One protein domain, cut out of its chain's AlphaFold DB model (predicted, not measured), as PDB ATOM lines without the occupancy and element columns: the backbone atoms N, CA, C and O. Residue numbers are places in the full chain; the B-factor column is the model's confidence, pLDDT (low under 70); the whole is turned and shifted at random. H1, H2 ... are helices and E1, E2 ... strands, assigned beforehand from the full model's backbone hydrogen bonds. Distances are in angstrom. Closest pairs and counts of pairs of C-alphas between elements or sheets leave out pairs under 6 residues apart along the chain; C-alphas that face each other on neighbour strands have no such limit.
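Overview. This is residues 48 to 219 of the 445 residues of a protein of Nocardioides sp. GY 10113 (UniProt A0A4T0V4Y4). A twisted sheet of seven strands is covered on both faces in three layers, H4 and H7 on one face and H1 on the other. The sheet curls round H4; H6 packs beside H4, and long H7 packs on H6 and edge strand E7. The printed part has 172 residues with seven named helices and seven named strands, in the order E1 H1 H2 H3 E2 E3 E4 H4 E5 H5 H6 E6 E7 H7. The mixed sheet runs E2 E3 E4 E1 E5 E6 E7; the class is mixed, helices and strands. It is compact, radius of gyration of the C-alphas 15.2 A, spanning 42 by 39 by 27 A.

Arrangement. Start at E1, residues 48 to 52, parallel to its neighbours E4, 119 to 124, and E5, 154 to 157; N 49 and O 120 are 2.7 A apart and N 48 and O 154 2.8 A, within hydrogen-bond range. H1, residues 59 to 70, is on the sheet at a height of 8.8 A. With its residues 66 to 70 alone it touches H2, 78 to 84, in a helical hairpin, closest C-alphas Phe 70 and Val 78, 6.6 A. H2 only grazes the sheet. H3, 87 to 90, lies over E3, 109 to 116, on the same face as H1. E2, 101 to 106, E3 and E4 form a meander, each the antiparallel neighbour of the one before; see N 102 and O 113, 2.8 A, and N 112 and O 123, 2.9 A. H4, 138 to 150, makes with E4 and E5 a split strand-helix-strand unit, two strands that run the same way with E1 between them in the sheet; its crossover is right-handed. H5, 160 to 163, is on the same face as H4. H6, 167 to 180, touches H4, closest C-alphas Cys 144 and Ala 176, 5.7 A. E5, H5, H6 and E6, 183 to 186, form a strand-helix-strand unit, two parallel neighbour strands with helices between, and its crossover is right-handed; N 155 and O 183 are 2.9 A apart. E7, 189 to 192, makes a hairpin with E6, N 184 and O 191 2.9 A apart. H7, 198 to 219, runs along E7 and touches H6, closest C-alphas Leu 167 and Ser 213, 6.4 A. Every O i to N i+4 pair is within hydrogen-bond range in H1, H2, H4 and H7, and 9 of 10 in H6; H3 and H5 are too short for one.

Along the chain. Find C-alpha 48 at (-35.954, -36.877, 21.833), where E1 begins. E3 measures 23.1 A. H7 runs 31.5 A to C-alpha 219 at (-34.319, -62.561, 35.563).

Size, cuts and confidence. The farthest C-alphas, Pro 97 and Leu 218, are 45.4 A apart. The printed part has no cut; the link from E4 to H4 is long. No printed residue is under 70 in pLDDT.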
ATOM      1  N   LEU A  48     -36.914 -35.792  22.014       98.56
ATOM      2  CA  LEU A  48     -35.954 -36.877  21.833       98.56
ATOM      3  C   LEU A  48     -36.651 -38.224  22.045       98.56
ATOM      4  O   LEU A  48     -37.033 -38.556  23.163       98.56
ATOM      5  N   VAL A  49     -36.766 -39.028  20.998       98.56
ATOM      6  CA  VAL A  49     -37.282 -40.397  21.043       98.56
ATOM      7  C   VAL A  49     -36.112 -41.369  21.153       98.56
ATOM      8  O   VAL A  49     -35.244 -41.415  20.284       98.56
ATOM      9  N   VAL A  50     -36.068 -42.153  22.227       98.19
ATOM     10  CA  VAL A  50     -34.991 -43.102  22.515       98.19
ATOM     11  C   VAL A  50     -35.481 -44.527  22.283       98.19
ATOM     12  O   VAL A  50     -36.273 -45.067  23.059       98.19
ATOM     13  N   CYS A  51     -34.947 -45.173  21.250       97.31
ATOM     14  CA  CYS A  51     -35.270 -46.550  20.893       97.31
ATOM     15  C   CYS A  51     -34.032 -47.423  21.061       97.31
ATOM     16  O   CYS A  51     -33.041 -47.282  20.340       97.31
ATOM     17  N   ARG A  52     -34.063 -48.330  22.042       95.38
ATOM     18  CA  ARG A  52     -32.869 -49.089  22.406       95.38
ATOM     19  C   ARG A  52     -33.123 -50.565  22.694       95.38
ATOM     20  O   ARG A  52     -33.813 -50.931  23.650       95.38
ATOM     21  N   GLU A  53     -32.456 -51.416  21.919       94.38
ATOM     22  CA  GLU A  53     -32.438 -52.865  22.113       94.38
ATOM     23  C   GLU A  53     -31.103 -53.325  22.716       94.38
ATOM     24  O   GLU A  53     -30.027 -52.838  22.392       94.38
ATOM     25  N   SER A  54     -31.185 -54.252  23.668       88.25
ATOM     26  CA  SER A  54     -30.047 -54.840  24.371       88.25
ATOM     27  C   SER A  54     -29.218 -55.806  23.538       88.25
ATOM     28  O   SER A  54     -28.023 -55.960  23.813       88.25
ATOM     29  N   ASN A  55     -29.842 -56.462  22.563       85.94
ATOM     30  CA  ASN A  55     -29.172 -57.396  21.681       85.94
ATOM     31  C   ASN A  55     -28.595 -56.666  20.463       85.94
ATOM     32  O   ASN A  55     -29.326 -56.195  19.598       85.94
ATOM     33  N   GLN A  56     -27.263 -56.633  20.375       82.62
ATOM     34  CA  GLN A  56     -26.527 -55.945  19.312       82.62
ATOM     35  C   GLN A  56     -26.631 -56.595  17.922       82.62
ATOM     36  O   GLN A  56     -25.980 -56.141  16.986       82.62
ATOM     37  N   TYR A  57     -27.412 -57.665  17.786       82.06
ATOM     38  CA  TYR A  57     -27.586 -58.386  16.526       82.06
ATOM     39  C   TYR A  57     -29.054 -58.585  16.140       82.06
ATOM     40  O   TYR A  57     -29.325 -59.147  15.084       82.06
ATOM     41  N   ASP A  58     -29.999 -58.147  16.974       88.56
ATOM     42  CA  ASP A  58     -31.415 -58.451  16.780       88.56
ATOM     43  C   ASP A  58     -32.178 -57.244  16.241       88.56
ATOM     44  O   ASP A  58     -32.836 -56.499  16.968       88.56
ATOM     45  N   CYS A  59     -32.028 -57.035  14.934       90.81
ATOM     46  CA  CYS A  59     -32.700 -55.957  14.217       90.81
ATOM     47  C   CYS A  59     -34.228 -56.113  14.255       90.81
ATOM     48  O   CYS A  59     -34.930 -55.117  14.383       90.81
ATOM     49  N   LEU A  60     -34.733 -57.352  14.238       92.00
ATOM     50  CA  LEU A  60     -36.166 -57.645  14.299       92.00
ATOM     51  C   LEU A  60     -36.767 -57.222  15.649       92.00
ATOM     52  O   LEU A  60     -37.837 -56.617  15.704       92.00
ATOM     53  N   LEU A  61     -36.071 -57.504  16.759       91.94
ATOM     54  CA  LEU A  61     -36.497 -57.010  18.070       91.94
ATOM     55  C   LEU A  61     -36.464 -55.482  18.149       91.94
ATOM     56  O   LEU A  61     -37.332 -54.894  18.796       91.94
ATOM     57  N   LEU A  62     -35.488 -54.836  17.503       94.69
ATOM     58  CA  LEU A  62     -35.454 -53.378  17.440       94.69
ATOM     59  C   LEU A  62     -36.635 -52.820  16.634       94.69
ATOM     60  O   LEU A  62     -37.256 -51.874  17.103       94.69
ATOM     61  N   GLU A  63     -36.990 -53.409  15.492       96.00
ATOM     62  CA  GLU A  63     -38.178 -53.020  14.712       96.00
ATOM     63  C   GLU A  63     -39.461 -53.125  15.544       96.00
ATOM     64  O   GLU A  63     -40.230 -52.168  15.629       96.00
ATOM     65  N   GLY A  64     -39.656 -54.242  16.250       95.94
ATOM     66  CA  GLY A  64     -40.790 -54.392  17.165       95.94
ATOM     67  C   GLY A  64     -40.794 -53.346  18.287       95.94
ATOM     68  O   GLY A  64     -41.852 -52.854  18.679       95.94
ATOM     69  N   LEU A  65     -39.615 -52.959  18.785       95.81
ATOM     70  CA  LEU A  65     -39.475 -51.903  19.787       95.81
ATOM     71  C   LEU A  65     -39.767 -50.507  19.221       95.81
ATOM     72  O   LEU A  65     -40.327 -49.679  19.943       95.81
ATOM     73  N   LEU A  66     -39.397 -50.233  17.966       97.25
ATOM     74  CA  LEU A  66     -39.764 -48.996  17.275       97.25
ATOM     75  C   LEU A  66     -41.282 -48.885  17.203       97.25
ATOM     76  O   LEU A  66     -41.833 -47.891  17.669       97.25
ATOM     77  N   GLU A  67     -41.962 -49.939  16.750       97.44
ATOM     78  CA  GLU A  67     -43.425 -49.957  16.691       97.44
ATOM     79  C   GLU A  67     -44.069 -49.786  18.065       97.44
ATOM     80  O   GLU A  67     -44.990 -48.984  18.223       97.44
ATOM     81  N   GLN A  68     -43.546 -50.472  19.085       96.00
ATOM     82  CA  GLN A  68     -44.014 -50.292  20.456       96.00
ATOM     83  C   GLN A  68     -43.826 -48.849  20.936       96.00
ATOM     84  O   GLN A  68     -44.699 -48.326  21.618       96.00
ATOM     85  N   THR A  69     -42.697 -48.212  20.619       96.56
ATOM     86  CA  THR A  69     -42.428 -46.826  21.023       96.56
ATOM     87  C   THR A  69     -43.386 -45.879  20.308       96.56
ATOM     88  O   THR A  69     -44.057 -45.086  20.958       96.56
ATOM     89  N   PHE A  70     -43.503 -46.009  18.986       97.50
ATOM     90  CA  PHE A  70     -44.297 -45.131  18.126       97.50
ATOM     91  C   PHE A  70     -45.803 -45.247  18.355       97.50
ATOM     92  O   PHE A  70     -46.519 -44.280  18.119       97.50
ATOM     93  N   ALA A  71     -46.295 -46.384  18.855       95.62
ATOM     94  CA  ALA A  71     -47.711 -46.575  19.170       95.62
ATOM     95  C   ALA A  71     -48.265 -45.588  20.218       95.62
ATOM     96  O   ALA A  71     -49.476 -45.397  20.275       95.62
ATOM     97  N   TYR A  72     -47.401 -44.968  21.029       91.75
ATOM     98  CA  TYR A  72     -47.794 -44.020  22.079       91.75
ATOM     99  C   TYR A  72     -47.373 -42.574  21.779       91.75
ATOM    100  O   TYR A  72     -47.516 -41.712  22.643       91.75
ATOM    101  N   LEU A  73     -46.830 -42.303  20.586       95.25
ATOM    102  CA  LEU A  73     -46.355 -40.974  20.205       95.25
ATOM    103  C   LEU A  73     -47.358 -40.267  19.304       95.25
ATOM    104  O   LEU A  73     -47.747 -40.795  18.266       95.25
ATOM    105  N   ASP A  74     -47.679 -39.029  19.664       95.12
ATOM    106  CA  ASP A  74     -48.442 -38.097  18.832       95.12
ATOM    107  C   ASP A  74     -47.514 -37.001  18.283       95.12
ATOM    108  O   ASP A  74     -47.660 -35.811  18.562       95.12
ATOM    109  N   LEU A  75     -46.463 -37.422  17.573       96.69
ATOM    110  CA  LEU A  75     -45.529 -36.514  16.904       96.69
ATOM    111  C   LEU A  75     -45.750 -36.588  15.394       96.69
ATOM    112  O   LEU A  75     -45.778 -37.676  14.816       96.69
ATOM    113  N   ALA A  76     -45.822 -35.429  14.735       97.62
ATOM    114  CA  ALA A  76     -45.998 -35.346  13.281       97.62
ATOM    115  C   ALA A  76     -44.871 -36.041  12.490       97.62
ATOM    116  O   ALA A  76     -45.093 -36.481  11.365       97.62
ATOM    117  N   SER A  77     -43.686 -36.185  13.093       97.69
ATOM    118  CA  SER A  77     -42.512 -36.842  12.512       97.69
ATOM    119  C   SER A  77     -42.558 -38.383  12.569       97.69
ATOM    120  O   SER A  77     -41.780 -39.041  11.876       97.69
ATOM    121  N   VAL A  78     -43.467 -38.989  13.350       98.19
ATOM    122  CA  VAL A  78     -43.528 -40.452  13.563       98.19
ATOM    123  C   VAL A  78     -43.829 -41.254  12.294       98.19
ATOM    124  O   VAL A  78     -43.151 -42.260  12.082       98.19
ATOM    125  N   PRO A  79     -44.782 -40.870  11.417       98.38
ATOM    126  CA  PRO A  79     -45.006 -41.587  10.160       98.38
ATOM    127  C   PRO A  79     -43.741 -41.676   9.296       98.38
ATOM    128  O   PRO A  79     -43.440 -42.738   8.750       98.38
ATOM    129  N   THR A  80     -42.965 -40.592   9.236       98.19
ATOM    130  CA  THR A  80     -41.684 -40.534   8.523       98.19
ATOM    131  C   THR A  80     -40.624 -41.399   9.208       98.19
ATOM    132  O   THR A  80     -39.965 -42.204   8.553       98.19
ATOM    133  N   ALA A  81     -40.500 -41.322  10.538       97.88
ATOM    134  CA  ALA A  81     -39.579 -42.171  11.297       97.88
ATOM    135  C   ALA A  81     -39.886 -43.670  11.124       97.88
ATOM    136  O   ALA A  81     -38.969 -44.484  10.998       97.88
ATOM    137  N   ARG A  82     -41.174 -44.033  11.070       98.06
ATOM    138  CA  ARG A  82     -41.650 -45.398  10.810       98.06
ATOM    139  C   ARG A  82     -41.296 -45.867   9.400       98.06
ATOM    140  O   ARG A  82     -40.866 -47.005   9.249       98.06
ATOM    141  N   LEU A  83     -41.419 -44.999   8.390       98.00
ATOM    142  CA  LEU A  83     -41.003 -45.308   7.016       98.00
ATOM    143  C   LEU A  83     -39.506 -45.650   6.938       98.00
ATOM    144  O   LEU A  83     -39.123 -46.559   6.207       98.00
ATOM    145  N   TYR A  84     -38.668 -44.948   7.704       98.06
ATOM    146  CA  TYR A  84     -37.226 -45.203   7.742       98.06
ATOM    147  C   TYR A  84     -36.839 -46.431   8.576       98.06
ATOM    148  O   TYR A  84     -35.775 -47.014   8.352       98.06
ATOM    149  N   GLY A  85     -37.678 -46.845   9.530       97.50
ATOM    150  CA  GLY A  85     -37.458 -48.041  10.343       97.50
ATOM    151  C   GLY A  85     -36.080 -48.044  11.012       97.50
ATOM    152  O   GLY A  85     -35.715 -47.102  11.715       97.50
ATOM    153  N   ILE A  86     -35.296 -49.100  10.782       97.06
ATOM    154  CA  ILE A  86     -33.943 -49.267  11.344       97.06
ATOM    155  C   ILE A  86     -32.810 -48.769  10.432       97.06
ATOM    156  O   ILE A  86     -31.641 -48.864  10.824       97.06
ATOM    157  N   LEU A  87     -33.122 -48.212   9.253       97.19
ATOM    158  CA  LEU A  87     -32.121 -47.737   8.289       97.19
ATOM    159  C   LEU A  87     -31.054 -46.816   8.901       97.19
ATOM    160  O   LEU A  87     -29.882 -47.034   8.590       97.19
ATOM    161  N   PRO A  88     -31.366 -45.880   9.829       96.81
ATOM    162  CA  PRO A  88     -30.336 -45.039  10.446       96.81
ATOM    163  C   PRO A  88     -29.194 -45.821  11.105       96.81
ATOM    164  O   PRO A  88     -28.074 -45.318  11.186       96.81
ATOM    165  N   LEU A  89     -29.448 -47.045  11.582       93.62
ATOM    166  CA  LEU A  89     -28.432 -47.914  12.178       93.62
ATOM    167  C   LEU A  89     -27.784 -48.859  11.164       93.62
ATOM    168  O   LEU A  89     -26.573 -49.081  11.235       93.62
ATOM    169  N   THR A  90     -28.578 -49.453  10.273       93.94
ATOM    170  CA  THR A  90     -28.116 -50.551   9.411       93.94
ATOM    171  C   THR A  90     -27.541 -50.073   8.088       93.94
ATOM    172  O   THR A  90     -26.540 -50.627   7.637       93.94
ATOM    173  N   ASP A  91     -28.166 -49.071   7.473       95.44
ATOM    174  CA  ASP A  91     -27.780 -48.549   6.165       95.44
ATOM    175  C   ASP A  91     -28.197 -47.073   6.008       95.44
ATOM    176  O   ASP A  91     -29.147 -46.751   5.288       95.44
ATOM    177  N   PRO A  92     -27.511 -46.144   6.704       94.75
ATOM    178  CA  PRO A  92     -27.876 -44.729   6.681       94.75
ATOM    179  C   PRO A  92     -27.741 -44.089   5.290       94.75
ATOM    180  O   PRO A  92     -28.302 -43.024   5.072       94.75
ATOM    181  N   GLY A  93     -27.032 -44.721   4.344       94.44
ATOM    182  CA  GLY A  93     -26.916 -44.225   2.967       94.44
ATOM    183  C   GLY A  93     -28.168 -44.440   2.113       94.44
ATOM    184  O   GLY A  93     -28.249 -43.899   1.016       94.44
ATOM    185  N   GLN A  94     -29.142 -45.220   2.596       96.56
ATOM    186  CA  GLN A  94     -30.452 -45.357   1.948       96.56
ATOM    187  C   GLN A  94     -31.460 -44.292   2.394       96.56
ATOM    188  O   GLN A  94     -32.562 -44.230   1.850       96.56
ATOM    189  N   LEU A  95     -31.117 -43.472   3.391       96.38
ATOM    190  CA  LEU A  95     -31.983 -42.385   3.824       96.38
ATOM    191  C   LEU A  95     -31.963 -41.242   2.803       96.38
ATOM    192  O   LEU A  95     -30.945 -41.030   2.135       96.38
ATOM    193  N   PRO A  96     -33.063 -40.477   2.686       96.75
ATOM    194  CA  PRO A  96     -33.072 -39.269   1.876       96.75
ATOM    195  C   PRO A  96     -31.923 -38.317   2.270       96.75
ATOM    196  O   PRO A  96     -31.634 -38.178   3.462       96.75
ATOM    197  N   PRO A  97     -31.246 -37.659   1.306       94.31
ATOM    198  CA  PRO A  97     -30.072 -36.823   1.587       94.31
ATOM    199  C   PRO A  97     -30.324 -35.643   2.535       94.31
ATOM    200  O   PRO A  97     -29.379 -35.105   3.107       94.31
ATOM    201  N   ASP A  98     -31.578 -35.223   2.664       93.50
ATOM    202  CA  ASP A  98     -32.057 -34.143   3.523       93.50
ATOM    203  C   ASP A  98     -32.357 -34.586   4.963       93.50
ATOM    204  O   ASP A  98     -32.619 -33.735   5.808       93.50
ATOM    205  N   VAL A  99     -32.277 -35.885   5.269       95.38
ATOM    206  CA  VAL A  99     -32.456 -36.419   6.625       95.38
ATOM    207  C   VAL A  99     -31.092 -36.517   7.309       95.38
ATOM    208  O   VAL A  99     -30.318 -37.438   7.023       95.38
ATOM    209  N   PRO A 100     -30.746 -35.598   8.228       94.81
ATOM    210  CA  PRO A 100     -29.451 -35.635   8.883       94.81
ATOM    211  C   PRO A 100     -29.395 -36.809   9.869       94.81
ATOM    212  O   PRO A 100     -30.256 -36.972  10.739       94.81
ATOM    213  N   VAL A 101     -28.339 -37.617   9.755       96.12
ATOM    214  CA  VAL A 101     -28.053 -38.724  10.674       96.12
ATOM    215  C   VAL A 101     -26.616 -38.657  11.152       96.12
ATOM    216  O   VAL A 101     -25.675 -38.575  10.365       96.12
ATOM    217  N   ILE A 102     -26.443 -38.748  12.466       95.38
ATOM    218  CA  ILE A 102     -25.146 -38.729  13.131       95.38
ATOM    219  C   ILE A 102     -24.914 -40.093  13.768       95.38
ATOM    220  O   ILE A 102     -25.712 -40.557  14.582       95.38
ATOM    221  N   THR A 103     -23.803 -40.744  13.422       95.50
ATOM    222  CA  THR A 103     -23.366 -41.947  14.137       95.50
ATOM    223  C   THR A 103     -22.628 -41.535  15.405       95.50
ATOM    224  O   THR A 103     -21.632 -40.820  15.352       95.50
ATOM    225  N   LEU A 104     -23.100 -42.028  16.544       95.19
ATOM    226  CA  LEU A 104     -22.500 -41.823  17.854       95.19
ATOM    227  C   LEU A 104     -21.810 -43.111  18.304       95.19
ATOM    228  O   LEU A 104     -22.346 -44.210  18.137       95.19
ATOM    229  N   VAL A 105     -20.632 -42.971  18.906       93.12
ATOM    230  CA  VAL A 105     -19.855 -44.098  19.432       93.12
ATOM    231  C   VAL A 105     -19.434 -43.796  20.869       93.12
ATOM    232  O   VAL A 105     -19.032 -42.680  21.196       93.12
ATOM    233  N   GLU A 106     -19.563 -44.794  21.736       92.12
ATOM    234  CA  GLU A 106     -19.045 -44.786  23.104       92.12
ATOM    235  C   GLU A 106     -18.527 -46.190  23.420       92.12
ATOM    236  O   GLU A 106     -19.308 -47.133  23.525       92.12
ATOM    237  N   GLY A 107     -17.207 -46.359  23.506       89.19
ATOM    238  CA  GLY A 107     -16.597 -47.682  23.654       89.19
ATOM    239  C   GLY A 107     -17.023 -48.647  22.537       89.19
ATOM    240  O   GLY A 107     -16.739 -48.405  21.364       89.19
ATOM    241  N   LYS A 108     -17.691 -49.752  22.890       86.88
ATOM    242  CA  LYS A 108     -18.237 -50.737  21.930       86.88
ATOM    243  C   LYS A 108     -19.671 -50.426  21.495       86.88
ATOM    244  O   LYS A 108     -20.195 -51.084  20.595       86.88
ATOM    245  N   THR A 109     -20.311 -49.452  22.127       90.19
ATOM    246  CA  THR A 109     -21.682 -49.046  21.845       90.19
ATOM    247  C   THR A 109     -21.725 -48.114  20.643       90.19
ATOM    248  O   THR A 109     -21.074 -47.070  20.617       90.19
ATOM    249  N   ARG A 110     -22.548 -48.481  19.655       92.25
ATOM    250  CA  ARG A 110     -22.904 -47.635  18.514       92.25
ATOM    251  C   ARG A 110     -24.368 -47.213  18.623       92.25
ATOM    252  O   ARG A 110     -25.234 -48.011  18.994       92.25
ATOM    253  N   ALA A 111     -24.631 -45.960  18.292       96.44
ATOM    254  CA  ALA A 111     -25.970 -45.417  18.151       96.44
ATOM    255  C   ALA A 111     -26.047 -44.530  16.904       96.44
ATOM    256  O   ALA A 111     -25.023 -44.056  16.411       96.44
ATOM    257  N   SER A 112     -27.259 -44.295  16.423       97.19
ATOM    258  CA  SER A 112     -27.544 -43.335  15.361       97.19
ATOM    259  C   SER A 112     -28.557 -42.326  15.874       97.19
ATOM    260  O   SER A 112     -29.558 -42.710  16.474       97.19
ATOM    261  N   LEU A 113     -28.276 -41.046  15.664       98.06
ATOM    262  CA  LEU A 113     -29.142 -39.931  16.013       98.06
ATOM    263  C   LEU A 113     -29.638 -39.288  14.719       98.06
ATOM    264  O   LEU A 113     -28.839 -38.723  13.977       98.06
ATOM    265  N   MET A 114     -30.931 -39.409  14.450       97.69
ATOM    266  CA  MET A 114     -31.600 -38.881  13.260       97.69
ATOM    267  C   MET A 114     -32.502 -37.706  13.645       97.69
ATOM    268  O   MET A 114     -33.166 -37.785  14.675       97.69
ATOM    269  N   GLU A 115     -32.551 -36.647  12.839       97.00
ATOM    270  CA  GLU A 115     -33.493 -35.530  13.025       97.00
ATOM    271  C   GLU A 115     -34.590 -35.563  11.956       97.00
ATOM    272  O   GLU A 115     -34.302 -35.755  10.775       97.00
ATOM    273  N   ILE A 116     -35.844 -35.366  12.368       97.00
ATOM    274  CA  ILE A 116     -37.001 -35.212  11.481       97.00
ATOM    275  C   ILE A 116     -37.858 -34.071  12.031       97.00
ATOM    276  O   ILE A 116     -38.403 -34.182  13.130       97.00
ATOM    277  N   ASP A 117     -37.980 -32.978  11.278       94.75
ATOM    278  CA  ASP A 117     -38.823 -31.821  11.618       94.75
ATOM    279  C   ASP A 117     -38.604 -31.278  13.049       94.75
ATOM    280  O   ASP A 117     -39.554 -30.923  13.757       94.75
ATOM    281  N   GLY A 118     -37.340 -31.249  13.497       93.19
ATOM    282  CA  GLY A 118     -36.925 -30.783  14.827       93.19
ATOM    283  C   GLY A 118     -37.123 -31.782  15.979       93.19
ATOM    284  O   GLY A 118     -36.807 -31.456  17.128       93.19
ATOM    285  N   ASP A 119     -37.627 -32.991  15.701       97.81
ATOM    286  CA  ASP A 119     -37.614 -34.118  16.640       97.81
ATOM    287  C   ASP A 119     -36.408 -35.021  16.373       97.81
ATOM    288  O   ASP A 119     -36.088 -35.348  15.230       97.81
ATOM    289  N   TYR A 120     -35.762 -35.473  17.444       98.25
ATOM    290  CA  TYR A 120     -34.596 -36.344  17.365       98.25
ATOM    291  C   TYR A 120     -34.948 -37.787  17.718       98.25
ATOM    292  O   TYR A 120     -35.669 -38.043  18.677       98.25
ATOM    293  N   TYR A 121     -34.365 -38.733  16.992       98.44
ATOM    294  CA  TYR A 121     -34.552 -40.169  17.150       98.44
ATOM    295  C   TYR A 121     -33.195 -40.823  17.413       98.44
ATOM    296  O   TYR A 121     -32.349 -40.904  16.523       98.44
ATOM    297  N   LEU A 122     -32.969 -41.264  18.651       98.25
ATOM    298  CA  LEU A 122     -31.752 -41.955  19.069       98.25
ATOM    299  C   LEU A 122     -31.982 -43.463  19.052       98.25
ATOM    300  O   LEU A 122     -32.643 -44.012  19.937       98.25
ATOM    301  N   TYR A 123     -31.393 -44.139  18.074       97.75
ATOM    302  CA  TYR A 123     -31.452 -45.589  17.949       97.75
ATOM    303  C   TYR A 123     -30.154 -46.211  18.441       97.75
ATOM    304  O   TYR A 123     -29.070 -45.811  18.022       97.75
ATOM    305  N   SER A 124     -30.236 -47.206  19.323       95.88
ATOM    306  CA  SER A 124     -29.048 -47.893  19.834       95.88
ATOM    307  C   SER A 124     -29.280 -49.385  20.031       95.88
ATOM    308  O   SER A 124     -30.299 -49.816  20.566       95.88
ATOM    309  N   MET A 125     -28.285 -50.181  19.650       91.19
ATOM    310  CA  MET A 125     -28.270 -51.629  19.853       91.19
ATOM    311  C   MET A 125     -27.212 -52.010  20.896       91.19
ATOM    312  O   MET A 125     -26.245 -52.718  20.617       91.19
ATOM    313  N   ALA A 126     -27.369 -51.478  22.108       87.88
ATOM    314  CA  ALA A 126     -26.410 -51.617  23.197       87.88
ATOM    315  C   ALA A 126     -27.067 -52.078  24.492       87.88
ATOM    316  O   ALA A 126     -28.255 -51.869  24.730       87.88
ATOM    317  N   SER A 127     -26.300 -52.689  25.395       80.88
ATOM    318  CA  SER A 127     -26.817 -53.090  26.703       80.88
ATOM    319  C   SER A 127     -26.781 -51.929  27.710       80.88
ATOM    320  O   SER A 127     -25.700 -51.517  28.106       80.88
ATOM    321  N   ALA A 128     -27.928 -51.500  28.245       72.31
ATOM    322  CA  ALA A 128     -28.089 -50.545  29.354       72.31
ATOM    323  C   ALA A 128     -27.721 -51.154  30.720       72.31
ATOM    324  O   ALA A 128     -28.145 -50.676  31.770       72.31
ATOM    325  N   ALA A 129     -27.024 -52.289  30.701       73.06
ATOM    326  CA  ALA A 129     -26.640 -53.006  31.900       73.06
ATOM    327  C   ALA A 129     -25.345 -53.820  31.756       73.06
ATOM    328  O   ALA A 129     -25.046 -54.651  32.611       73.06
ATOM    329  N   LYS A 130     -24.615 -53.659  30.643       79.06
ATOM    330  CA  LYS A 130     -23.217 -54.100  30.571       79.06
ATOM    331  C   LYS A 130     -22.351 -52.969  31.111       79.06
ATOM    332  O   LYS A 130     -22.633 -51.807  30.824       79.06
ATOM    333  N   PHE A 131     -21.338 -53.338  31.876       81.38
ATOM    334  CA  PHE A 131     -20.350 -52.415  32.407       81.38
ATOM    335  C   PHE A 131     -19.073 -52.546  31.583       81.38
ATOM    336  O   PHE A 131     -18.736 -53.650  31.141       81.38
ATOM    337  N   ASP A 132     -18.396 -51.428  31.359       82.62
ATOM    338  CA  ASP A 132     -17.000 -51.442  30.948       82.62
ATOM    339  C   ASP A 132     -16.099 -51.834  32.137       82.62
ATOM    340  O   ASP A 132     -16.556 -52.051  33.263       82.62
ATOM    341  N   GLU A 133     -14.793 -51.923  31.896       74.75
ATOM    342  CA  GLU A 133     -13.792 -52.233  32.930       74.75
ATOM    343  C   GLU A 133     -13.737 -51.183  34.053       74.75
ATOM    344  O   GLU A 133     -13.199 -51.444  35.125       74.75
ATOM    345  N   ARG A 134     -14.301 -49.992  33.821       79.25
ATOM    346  CA  ARG A 134     -14.367 -48.876  34.772       79.25
ATOM    347  C   ARG A 134     -15.692 -48.847  35.535       79.25
ATOM    348  O   ARG A 134     -15.916 -47.929  36.318       79.25
ATOM    349  N   GLY A 135     -16.571 -49.821  35.300       83.50
ATOM    350  CA  GLY A 135     -17.888 -49.877  35.915       83.50
ATOM    351  C   GLY A 135     -18.898 -48.901  35.312       83.50
ATOM    352  O   GLY A 135     -19.933 -48.693  35.932       83.50
ATOM    353  N   ASN A 136     -18.638 -48.304  34.144       86.31
ATOM    354  CA  ASN A 136     -19.561 -47.406  33.448       86.31
ATOM    355  C   ASN A 136     -20.449 -48.157  32.456       86.31
ATOM    356  O   ASN A 136     -20.042 -49.147  31.848       86.31
ATOM    357  N   ASN A 137     -21.652 -47.635  32.219       91.81
ATOM    358  CA  ASN A 137     -22.501 -48.085  31.126       91.81
ATOM    359  C   ASN A 137     -22.360 -47.152  29.919       91.81
ATOM    360  O   ASN A 137     -22.829 -46.016  29.952       91.81
ATOM    361  N   GLU A 138     -21.754 -47.660  28.846       92.88
ATOM    362  CA  GLU A 138     -21.493 -46.916  27.604       92.88
ATOM    363  C   GLU A 138     -22.760 -46.268  27.014       92.88
ATOM    364  O   GLU A 138     -22.730 -45.115  26.590       92.88
ATOM    365  N   PHE A 139     -23.903 -46.967  27.031       94.50
ATOM    366  CA  PHE A 139     -25.168 -46.406  26.545       94.50
ATOM    367  C   PHE A 139     -25.641 -45.230  27.407       94.50
ATOM    368  O   PHE A 139     -26.008 -44.191  26.862       94.50
ATOM    369  N   THR A 140     -25.599 -45.359  28.737       94.50
ATOM    370  CA  THR A 140     -25.960 -44.261  29.641       94.50
ATOM    371  C   THR A 140     -25.059 -43.049  29.432       94.50
ATOM    372  O   THR A 140     -25.566 -41.934  29.342       94.50
ATOM    373  N   THR A 141     -23.744 -43.243  29.313       94.44
ATOM    374  CA  THR A 141     -22.800 -42.149  29.034       94.44
ATOM    375  C   THR A 141     -23.135 -41.460  27.713       94.44
ATOM    376  O   THR A 141     -23.230 -40.233  27.658       94.44
ATOM    377  N   LEU A 142     -23.385 -42.243  26.658       95.69
ATOM    378  CA  LEU A 142     -23.791 -41.725  25.355       95.69
ATOM    379  C   LEU A 142     -25.086 -40.911  25.455       95.69
ATOM    380  O   LEU A 142     -25.124 -39.783  24.966       95.69
ATOM    381  N   LEU A 143     -26.115 -41.439  26.122       97.12
ATOM    382  CA  LEU A 143     -27.396 -40.759  26.300       97.12
ATOM    383  C   LEU A 143     -27.245 -39.466  27.111       97.12
ATOM    384  O   LEU A 143     -27.791 -38.445  26.709       97.12
ATOM    385  N   CYS A 144     -26.461 -39.460  28.193       96.44
ATOM    386  CA  CYS A 144     -26.182 -38.244  28.963       96.44
ATOM    387  C   CYS A 144     -25.579 -37.134  28.086       96.44
ATOM    388  O   CYS A 144     -26.038 -35.997  28.172       96.44
ATOM    389  N   ARG A 145     -24.623 -37.459  27.200       95.69
ATOM    390  CA  ARG A 145     -24.045 -36.488  26.248       95.69
ATOM    391  C   ARG A 145     -25.088 -35.960  25.261       95.69
ATOM    392  O   ARG A 145     -25.125 -34.764  24.983       95.69
ATOM    393  N   VAL A 146     -25.959 -36.835  24.750       96.81
ATOM    394  CA  VAL A 146     -27.063 -36.433  23.859       96.81
ATOM    395  C   VAL A 146     -28.023 -35.485  24.582       96.81
ATOM    396  O   VAL A 146     -28.397 -34.457  24.022       96.81
ATOM    397  N   LEU A 147     -28.381 -35.780  25.835       97.38
ATOM    398  CA  LEU A 147     -29.258 -34.932  26.646       97.38
ATOM    399  C   LEU A 147     -28.638 -33.569  26.948       97.38
ATOM    400  O   LEU A 147     -29.306 -32.552  26.783       97.38
ATOM    401  N   GLU A 148     -27.367 -33.536  27.347       96.06
ATOM    402  CA  GLU A 148     -26.629 -32.292  27.580       96.06
ATOM    403  C   GLU A 148     -26.597 -31.417  26.324       96.06
ATOM    404  O   GLU A 148     -26.746 -30.196  26.411       96.06
ATOM    405  N   ARG A 149     -26.469 -32.044  25.147       93.38
ATOM    406  CA  ARG A 149     -26.379 -31.318  23.884       93.38
ATOM    407  C   ARG A 149     -27.716 -30.812  23.364       93.38
ATOM    408  O   ARG A 149     -27.804 -29.646  22.980       93.38
ATOM    409  N   LEU A 150     -28.723 -31.681  23.320       96.25
ATOM    410  CA  LEU A 150     -30.031 -31.382  22.731       96.25
ATOM    411  C   LEU A 150     -30.953 -30.639  23.701       96.25
ATOM    412  O   LEU A 150     -31.775 -29.833  23.270       96.25
ATOM    413  N   ARG A 151     -30.814 -30.900  25.008       96.81
ATOM    414  CA  ARG A 151     -31.661 -30.360  26.084       96.81
ATOM    415  C   ARG A 151     -33.156 -30.424  25.735       96.81
ATOM    416  O   ARG A 151     -33.809 -29.375  25.744       96.81
ATOM    417  N   PRO A 152     -33.685 -31.604  25.362       97.44
ATOM    418  CA  PRO A 152     -35.019 -31.707  24.784       97.44
ATOM    419  C   PRO A 152     -36.099 -31.221  25.759       97.44
ATOM    420  O   PRO A 152     -35.915 -31.285  26.975       97.44
ATOM    421  N   LEU A 153     -37.226 -30.718  25.249       97.56
ATOM    422  CA  LEU A 153     -38.401 -30.460  26.089       97.56
ATOM    423  C   LEU A 153     -38.986 -31.798  26.556       97.56
ATOM    424  O   LEU A 153     -39.097 -32.047  27.756       97.56
ATOM    425  N   ASP A 154     -39.245 -32.690  25.603       98.31
ATOM    426  CA  ASP A 154     -39.832 -34.001  25.845       98.31
ATOM    427  C   ASP A 154     -38.860 -35.133  25.482       98.31
ATOM    428  O   ASP A 154     -38.270 -35.147  24.402       98.31
ATOM    429  N   MET A 155     -38.703 -36.116  26.370       98.44
ATOM    430  CA  MET A 155     -37.980 -37.359  26.085       98.44
ATOM    431  C   MET A 155     -38.947 -38.541  26.088       98.44
ATOM    432  O   MET A 155     -39.683 -38.721  27.052       98.44
ATOM    433  N   TYR A 156     -38.902 -39.381  25.059       98.38
ATOM    434  CA  TYR A 156     -39.803 -40.515  24.880       98.38
ATOM    435  C   TYR A 156     -39.050 -41.844  24.848       98.38
ATOM    436  O   TYR A 156     -37.976 -41.946  24.258       98.38
ATOM    437  N   ALA A 157     -39.638 -42.884  25.431       97.75
ATOM    438  CA  ALA A 157     -39.202 -44.271  25.295       97.75
ATOM    439  C   ALA A 157     -40.393 -45.228  25.473       97.75
ATOM    440  O   ALA A 157     -41.321 -44.928  26.224       97.75
ATOM    441  N   ALA A 158     -40.346 -46.418  24.859       96.69
ATOM    442  CA  ALA A 158     -41.400 -47.431  25.034       96.69
ATOM    443  C   ALA A 158     -41.658 -47.791  26.507       96.69
ATOM    444  O   ALA A 158     -42.798 -47.999  26.906       96.69
ATOM    445  N   THR A 159     -40.599 -47.891  27.315       95.50
ATOM    446  CA  THR A 159     -40.675 -48.123  28.762       95.50
ATOM    447  C   THR A 159     -39.466 -47.503  29.460       95.50
ATOM    448  O   THR A 159     -38.406 -47.316  28.856       95.50
ATOM    449  N   HIS A 160     -39.576 -47.269  30.769       95.00
ATOM    450  CA  HIS A 160     -38.468 -46.759  31.581       95.00
ATOM    451  C   HIS A 160     -37.236 -47.688  31.542       95.00
ATOM    452  O   HIS A 160     -36.096 -47.233  31.455       95.00
ATOM    453  N   SER A 161     -37.448 -49.009  31.496       92.62
ATOM    454  CA  SER A 161     -36.365 -50.001  31.432       92.62
ATOM    455  C   SER A 161     -35.584 -50.000  30.107       92.62
ATOM    456  O   SER A 161     -34.547 -50.666  29.997       92.62
ATOM    457  N   ARG A 162     -36.028 -49.247  29.090       93.25
ATOM    458  CA  ARG A 162     -35.229 -48.983  27.883       93.25
ATOM    459  C   ARG A 162     -34.183 -47.897  28.104       93.25
ATOM    460  O   ARG A 162     -33.133 -47.979  27.475       93.25
ATOM    461  N   LEU A 163     -34.428 -46.974  29.033       93.38
ATOM    462  CA  LEU A 163     -33.522 -45.882  29.384       93.38
ATOM    463  C   LEU A 163     -32.451 -46.339  30.379       93.38
ATOM    464  O   LEU A 163     -31.266 -46.101  30.165       93.38
ATOM    465  N   VAL A 164     -32.847 -47.043  31.445       90.88
ATOM    466  CA  VAL A 164     -31.912 -47.521  32.474       90.88
ATOM    467  C   VAL A 164     -32.392 -48.813  33.134       90.88
ATOM    468  O   VAL A 164     -33.585 -49.017  33.343       90.88
ATOM    469  N   ARG A 165     -31.456 -49.721  33.450       83.31
ATOM    470  CA  ARG A 165     -31.746 -51.028  34.081       83.31
ATOM    471  C   ARG A 165     -30.873 -51.345  35.300       83.31
ATOM    472  O   ARG A 165     -30.846 -52.491  35.731       83.31
ATOM    473  N   GLY A 166     -30.135 -50.368  35.825       81.56
ATOM    474  CA  GLY A 166     -29.299 -50.540  37.012       81.56
ATOM    475  C   GLY A 166     -29.208 -49.254  37.824       81.56
ATOM    476  O   GLY A 166     -29.031 -48.174  37.257       81.56
ATOM    477  N   LEU A 167     -29.314 -49.378  39.148       82.25
ATOM    478  CA  LEU A 167     -29.342 -48.244  40.079       82.25
ATOM    479  C   LEU A 167     -28.089 -47.360  39.986       82.25
ATOM    480  O   LEU A 167     -28.211 -46.136  39.954       82.25
ATOM    481  N   THR A 168     -26.905 -47.964  39.850       80.69
ATOM    482  CA  THR A 168     -25.613 -47.254  39.803       80.69
ATOM    483  C   THR A 168     -25.555 -46.199  38.694       80.69
ATOM    484  O   THR A 168     -25.021 -45.115  38.889       80.69
ATOM    485  N   HIS A 169     -26.157 -46.477  37.533       82.19
ATOM    486  CA  HIS A 169     -26.221 -45.531  36.411       82.19
ATOM    487  C   HIS A 169     -27.519 -44.736  36.359       82.19
ATOM    488  O   HIS A 169     -27.562 -43.685  35.720       82.19
ATOM    489  N   GLY A 170     -28.549 -45.213  37.062       85.44
ATOM    490  CA  GLY A 170     -29.791 -44.486  37.281       85.44
ATOM    491  C   GLY A 170     -29.534 -43.102  37.855       85.44
ATOM    492  O   GLY A 170     -30.145 -42.154  37.382       85.44
ATOM    493  N   ALA A 171     -28.575 -42.954  38.774       90.81
ATOM    494  CA  ALA A 171     -28.220 -41.654  39.346       90.81
ATOM    495  C   ALA A 171     -27.648 -40.674  38.303       90.81
ATOM    496  O   ALA A 171     -28.123 -39.543  38.190       90.81
ATOM    497  N   ASN A 172     -26.672 -41.116  37.500       91.81
ATOM    498  CA  ASN A 172     -26.051 -40.270  36.474       91.81
ATOM    499  C   ASN A 172     -27.064 -39.852  35.407       91.81
ATOM    500  O   ASN A 172     -27.155 -38.669  35.075       91.81
ATOM    501  N   LEU A 173     -27.861 -40.808  34.913       95.56
ATOM    502  CA  LEU A 173     -28.902 -40.507  33.938       95.56
ATOM    503  C   LEU A 173     -29.992 -39.620  34.541       95.56
ATOM    504  O   LEU A 173     -30.360 -38.630  33.927       95.56
ATOM    505  N   SER A 174     -30.461 -39.915  35.757       95.56
ATOM    506  CA  SER A 174     -31.452 -39.095  36.465       95.56
ATOM    507  C   SER A 174     -30.979 -37.653  36.615       95.56
ATOM    508  O   SER A 174     -31.770 -36.736  36.418       95.56
ATOM    509  N   SER A 175     -29.702 -37.439  36.943       95.88
ATOM    510  CA  SER A 175     -29.110 -36.103  37.048       95.88
ATOM    511  C   SER A 175     -29.075 -35.383  35.698       95.88
ATOM    512  O   SER A 175     -29.387 -34.195  35.627       95.88
ATOM    513  N   ALA A 176     -28.719 -36.081  34.615       96.88
ATOM    514  CA  ALA A 176     -28.751 -35.506  33.270       96.88
ATOM    515  C   ALA A 176     -30.185 -35.163  32.838       96.88
ATOM    516  O   ALA A 176     -30.440 -34.058  32.364       96.88
ATOM    517  N   VAL A 177     -31.136 -36.068  33.067       97.62
ATOM    518  CA  VAL A 177     -32.551 -35.870  32.741       97.62
ATOM    519  C   VAL A 177     -33.129 -34.692  33.526       97.62
ATOM    520  O   VAL A 177     -33.677 -33.780  32.919       97.62
ATOM    521  N   ALA A 178     -32.919 -34.635  34.844       96.88
ATOM    522  CA  ALA A 178     -33.366 -33.525  35.690       96.88
ATOM    523  C   ALA A 178     -32.828 -32.161  35.224       96.88
ATOM    524  O   ALA A 178     -33.508 -31.137  35.311       96.88
ATOM    525  N   ARG A 179     -31.584 -32.135  34.729       96.69
ATOM    526  CA  ARG A 179     -30.936 -30.906  34.263       96.69
ATOM    527  C   ARG A 179     -31.359 -30.490  32.866       96.69
ATOM    528  O   ARG A 179     -31.381 -29.289  32.607       96.69
ATOM    529  N   HIS A 180     -31.671 -31.427  31.976       97.50
ATOM    530  CA  HIS A 180     -31.756 -31.146  30.539       97.50
ATOM    531  C   HIS A 180     -33.114 -31.447  29.898       97.50
ATOM    532  O   HIS A 180     -33.319 -31.038  28.758       97.50
ATOM    533  N   VAL A 181     -34.032 -32.101  30.610       98.06
ATOM    534  CA  VAL A 181     -35.334 -32.541  30.091       98.06
ATOM    535  C   VAL A 181     -36.462 -31.927  30.917       98.06
ATOM    536  O   VAL A 181     -36.337 -31.834  32.137       98.06
ATOM    537  N   ASP A 182     -37.556 -31.507  30.272       98.06
ATOM    538  CA  ASP A 182     -38.724 -30.983  30.997       98.06
ATOM    539  C   ASP A 182     -39.692 -32.106  31.364       98.06
ATOM    540  O   ASP A 182     -40.171 -32.137  32.496       98.06
ATOM    541  N   ARG A 183     -39.943 -33.048  30.445       98.31
ATOM    542  CA  ARG A 183     -40.835 -34.193  30.669       98.31
ATOM    543  C   ARG A 183     -40.282 -35.481  30.079       98.31
ATOM    544  O   ARG A 183     -39.704 -35.490  28.993       98.31
ATOM    545  N   VAL A 184     -40.495 -36.585  30.786       98.31
ATOM    546  CA  VAL A 184     -40.173 -37.930  30.302       98.31
ATOM    547  C   VAL A 184     -41.442 -38.743  30.128       98.31
ATOM    548  O   VAL A 184     -42.206 -38.911  31.071       98.31
ATOM    549  N   HIS A 185     -41.604 -39.323  28.948       97.81
ATOM    550  CA  HIS A 185     -42.686 -40.223  28.579       97.81
ATOM    551  C   HIS A 185     -42.128 -41.639  28.442       97.81
ATOM    552  O   HIS A 185     -41.324 -41.932  27.556       97.81
ATOM    553  N   ALA A 186     -42.524 -42.519  29.355       96.25
ATOM    554  CA  ALA A 186     -42.107 -43.912  29.408       96.25
ATOM    555  C   ALA A 186     -43.340 -44.811  29.249       96.25
ATOM    556  O   ALA A 186     -43.985 -45.186  30.231       96.25
ATOM    557  N   GLY A 187     -43.678 -45.142  28.003       94.81
ATOM    558  CA  GLY A 187     -44.952 -45.779  27.669       94.81
ATOM    559  C   GLY A 187     -46.120 -44.851  28.005       94.81
ATOM    560  O   GLY A 187     -46.163 -43.718  27.544       94.81
ATOM    561  N   THR A 188     -47.048 -45.309  28.844       95.06
ATOM    562  CA  THR A 188     -48.214 -44.520  29.283       95.06
ATOM    563  C   THR A 188     -47.936 -43.605  30.478       95.06
ATOM    564  O   THR A 188     -48.839 -42.915  30.944       95.06
ATOM    565  N   THR A 189     -46.717 -43.623  31.022       96.56
ATOM    566  CA  THR A 189     -46.346 -42.818  32.193       96.56
ATOM    567  C   THR A 189     -45.610 -41.558  31.764       96.56
ATOM    568  O   THR A 189     -44.575 -41.649  31.103       96.56
ATOM    569  N   THR A 190     -46.091 -40.399  32.209       97.69
ATOM    570  CA  THR A 190     -45.410 -39.109  32.047       97.69
ATOM    571  C   THR A 190     -44.849 -38.651  33.391       97.69
ATOM    572  O   THR A 190     -45.511 -38.751  34.421       97.69
ATOM    573  N   MET A 191     -43.608 -38.175  33.381       98.06
ATOM    574  CA  MET A 191     -42.895 -37.657  34.544       98.06
ATOM    575  C   MET A 191     -42.446 -36.230  34.246       98.06
ATOM    576  O   MET A 191     -41.562 -36.026  33.410       98.06
ATOM    577  N   ASP A 192     -43.027 -35.256  34.939       98.25
ATOM    578  CA  ASP A 192     -42.563 -33.873  34.881       98.25
ATOM    579  C   ASP A 192     -41.254 -33.749  35.662       98.25
ATOM    580  O   ASP A 192     -41.190 -34.016  36.857       98.25
ATOM    581  N   MET A 193     -40.180 -33.367  34.979       97.75
ATOM    582  CA  MET A 193     -38.844 -33.203  35.563       97.75
ATOM    583  C   MET A 193     -38.552 -31.747  35.936       97.75
ATOM    584  O   MET A 193     -37.573 -31.449  36.621       97.75
ATOM    585  N   ARG A 194     -39.424 -30.825  35.517       94.44
ATOM    586  CA  ARG A 194     -39.392 -29.401  35.855       94.44
ATOM    587  C   ARG A 194     -40.794 -28.893  36.194       94.44
ATOM    588  O   ARG A 194     -41.787 -29.551  35.922       94.44
ATOM    589  N   GLY A 195     -40.869 -27.704  36.789       94.06
ATOM    590  CA  GLY A 195     -42.138 -27.095  37.200       94.06
ATOM    591  C   GLY A 195     -42.609 -27.529  38.591       94.06
ATOM    592  O   GLY A 195     -41.805 -27.981  39.412       94.06
ATOM    593  N   GLY A 196     -43.902 -27.326  38.867       93.56
ATOM    594  CA  GLY A 196     -44.519 -27.574  40.178       93.56
ATOM    595  C   GLY A 196     -44.535 -29.051  40.577       93.56
ATOM    596  O   GLY A 196     -44.260 -29.369  41.731       93.56
ATOM    597  N   ASP A 197     -44.728 -29.942  39.604       95.31
ATOM    598  CA  ASP A 197     -44.863 -31.388  39.825       95.31
ATOM    599  C   ASP A 197     -43.529 -32.154  39.757       95.31
ATOM    600  O   ASP A 197     -43.494 -33.383  39.842       95.31
ATOM    601  N   ARG A 198     -42.396 -31.437  39.683       96.38
ATOM    602  CA  ARG A 198     -41.057 -32.042  39.538       96.38
ATOM    603  C   ARG A 198     -40.714 -33.075  40.614       96.38
ATOM    604  O   ARG A 198     -39.996 -34.036  40.360       96.38
ATOM    605  N   SER A 199     -41.193 -32.872  41.842       96.94
ATOM    606  CA  SER A 199     -40.941 -33.793  42.956       96.94
ATOM    607  C   SER A 199     -41.614 -35.144  42.721       96.94
ATOM    608  O   SER A 199     -41.014 -36.180  43.006       96.94
ATOM    609  N   VAL A 200     -42.823 -35.134  42.156       97.38
ATOM    610  CA  VAL A 200     -43.575 -36.338  41.794       97.38
ATOM    611  C   VAL A 200     -42.894 -37.048  40.626       97.38
ATOM    612  O   VAL A 200     -42.686 -38.257  40.700       97.38
ATOM    613  N   GLY A 201     -42.460 -36.320  39.593       97.25
ATOM    614  CA  GLY A 201     -41.738 -36.916  38.465       97.25
ATOM    615  C   GLY A 201     -40.409 -37.562  38.868       97.25
ATOM    616  O   GLY A 201     -40.135 -38.696  38.473       97.25
ATOM    617  N   HIS A 202     -39.618 -36.913  39.731       96.25
ATOM    618  CA  HIS A 202     -38.398 -37.516  40.284       96.25
ATOM    619  C   HIS A 202     -38.689 -38.760  41.131       96.25
ATOM    620  O   HIS A 202     -37.982 -39.760  41.006       96.25
ATOM    621  N   LEU A 203     -39.737 -38.727  41.961       96.50
ATOM    622  CA  LEU A 203     -40.149 -39.881  42.757       96.50
ATOM    623  C   LEU A 203     -40.526 -41.071  41.862       96.50
ATOM    624  O   LEU A 203     -40.044 -42.183  42.088       96.50
ATOM    625  N   LEU A 204     -41.333 -40.832  40.822       96.88
ATOM    626  CA  LEU A 204     -41.728 -41.852  39.846       96.88
ATOM    627  C   LEU A 204     -40.516 -42.424  39.105       96.88
ATOM    628  O   LEU A 204     -40.391 -43.643  38.998       96.88
ATOM    629  N   TRP A 205     -39.586 -41.576  38.662       95.56
ATOM    630  CA  TRP A 205     -38.345 -42.019  38.024       95.56
ATOM    631  C   TRP A 205     -37.536 -42.952  38.931       95.56
ATOM    632  O   TRP A 205     -37.088 -44.023  38.506       95.56
ATOM    633  N   THR A 206     -37.364 -42.579  40.202       94.62
ATOM    634  CA  THR A 206     -36.652 -43.402  41.184       94.62
ATOM    635  C   THR A 206     -37.360 -44.737  41.417       94.62
ATOM    636  O   THR A 206     -36.703 -45.778  41.376       94.62
ATOM    637  N   MET A 207     -38.686 -44.738  41.592       95.44
ATOM    638  CA  MET A 207     -39.468 -45.970  41.762       95.44
ATOM    639  C   MET A 207     -39.341 -46.896  40.546       95.44
ATOM    640  O   MET A 207     -39.028 -48.077  40.699       95.44
ATOM    641  N   LEU A 208     -39.506 -46.369  39.330       95.12
ATOM    642  CA  LEU A 208     -39.378 -47.149  38.095       95.12
ATOM    643  C   LEU A 208     -37.947 -47.660  37.876       95.12
ATOM    644  O   LEU A 208     -37.760 -48.757  37.347       95.12
ATOM    645  N   SER A 209     -36.931 -46.909  38.313       93.19
ATOM    646  CA  SER A 209     -35.531 -47.353  38.313       93.19
ATOM    647  C   SER A 209     -35.300 -48.532  39.257       93.19
ATOM    648  O   SER A 209     -34.641 -49.500  38.871       93.19
ATOM    649  N   MET A 210     -35.866 -48.483  40.467       93.12
ATOM    650  CA  MET A 210     -35.800 -49.585  41.433       93.12
ATOM    651  C   MET A 210     -36.501 -50.837  40.896       93.12
ATOM    652  O   MET A 210     -35.911 -51.917  40.919       93.12
ATOM    653  N   ILE A 211     -37.711 -50.686  40.346       93.75
ATOM    654  CA  ILE A 211     -38.474 -51.793  39.751       93.75
ATOM    655  C   ILE A 211     -37.692 -52.414  38.589       93.75
ATOM    656  O   ILE A 211     -37.473 -53.622  38.577       93.75
ATOM    657  N   ALA A 212     -37.189 -51.600  37.655       90.94
ATOM    658  CA  ALA A 212     -36.437 -52.095  36.502       90.94
ATOM    659  C   ALA A 212     -35.146 -52.835  36.900       90.94
ATOM    660  O   ALA A 212     -34.775 -53.814  36.247       90.94
ATOM    661  N   SER A 213     -34.462 -52.380  37.958       89.75
ATOM    662  CA  SER A 213     -33.293 -53.077  38.508       89.75
ATOM    663  C   SER A 213     -33.697 -54.414  39.136       89.75
ATOM    664  O   SER A 213     -33.111 -55.441  38.809       89.75
ATOM    665  N   SER A 214     -34.745 -54.422  39.963       91.50
ATOM    666  CA  SER A 214     -35.237 -55.633  40.625       91.50
ATOM    667  C   SER A 214     -35.705 -56.696  39.625       91.50
ATOM    668  O   SER A 214     -35.318 -57.859  39.733       91.50
ATOM    669  N   GLU A 215     -36.461 -56.312  38.591       91.50
ATOM    670  CA  GLU A 215     -36.887 -57.231  37.526       91.50
ATOM    671  C   GLU A 215     -35.697 -57.872  36.809       91.50
ATOM    672  O   GLU A 215     -35.698 -59.073  36.526       91.50
ATOM    673  N   ARG A 216     -34.660 -57.077  36.519       88.94
ATOM    674  CA  ARG A 216     -33.428 -57.580  35.914       88.94
ATOM    675  C   ARG A 216     -32.753 -58.594  36.831       88.94
ATOM    676  O   ARG A 216     -32.375 -59.662  36.346       88.94
ATOM    677  N   ASP A 217     -32.600 -58.273  38.109       90.06
ATOM    678  CA  ASP A 217     -31.929 -59.147  39.069       90.06
ATOM    679  C   ASP A 217     -32.693 -60.469  39.224       90.06
ATOM    680  O   ASP A 217     -32.087 -61.538  39.153       90.06
ATOM    681  N   LEU A 218     -34.029 -60.424  39.264       91.44
ATOM    682  CA  LEU A 218     -34.885 -61.615  39.265       91.44
ATOM    683  C   LEU A 218     -34.732 -62.462  37.992       91.44
ATOM    684  O   LEU A 218     -34.729 -63.694  38.062       91.44
ATOM    685  N   ILE A 219     -34.588 -61.838  36.817       89.62
ATOM    686  CA  ILE A 219     -34.319 -62.561  35.563       89.62
ATOM    687  C   ILE A 219     -32.955 -63.254  35.623       89.62
ATOM    688  O   ILE A 219     -32.846 -64.421  35.230       89.62
TER     689      ILE A 219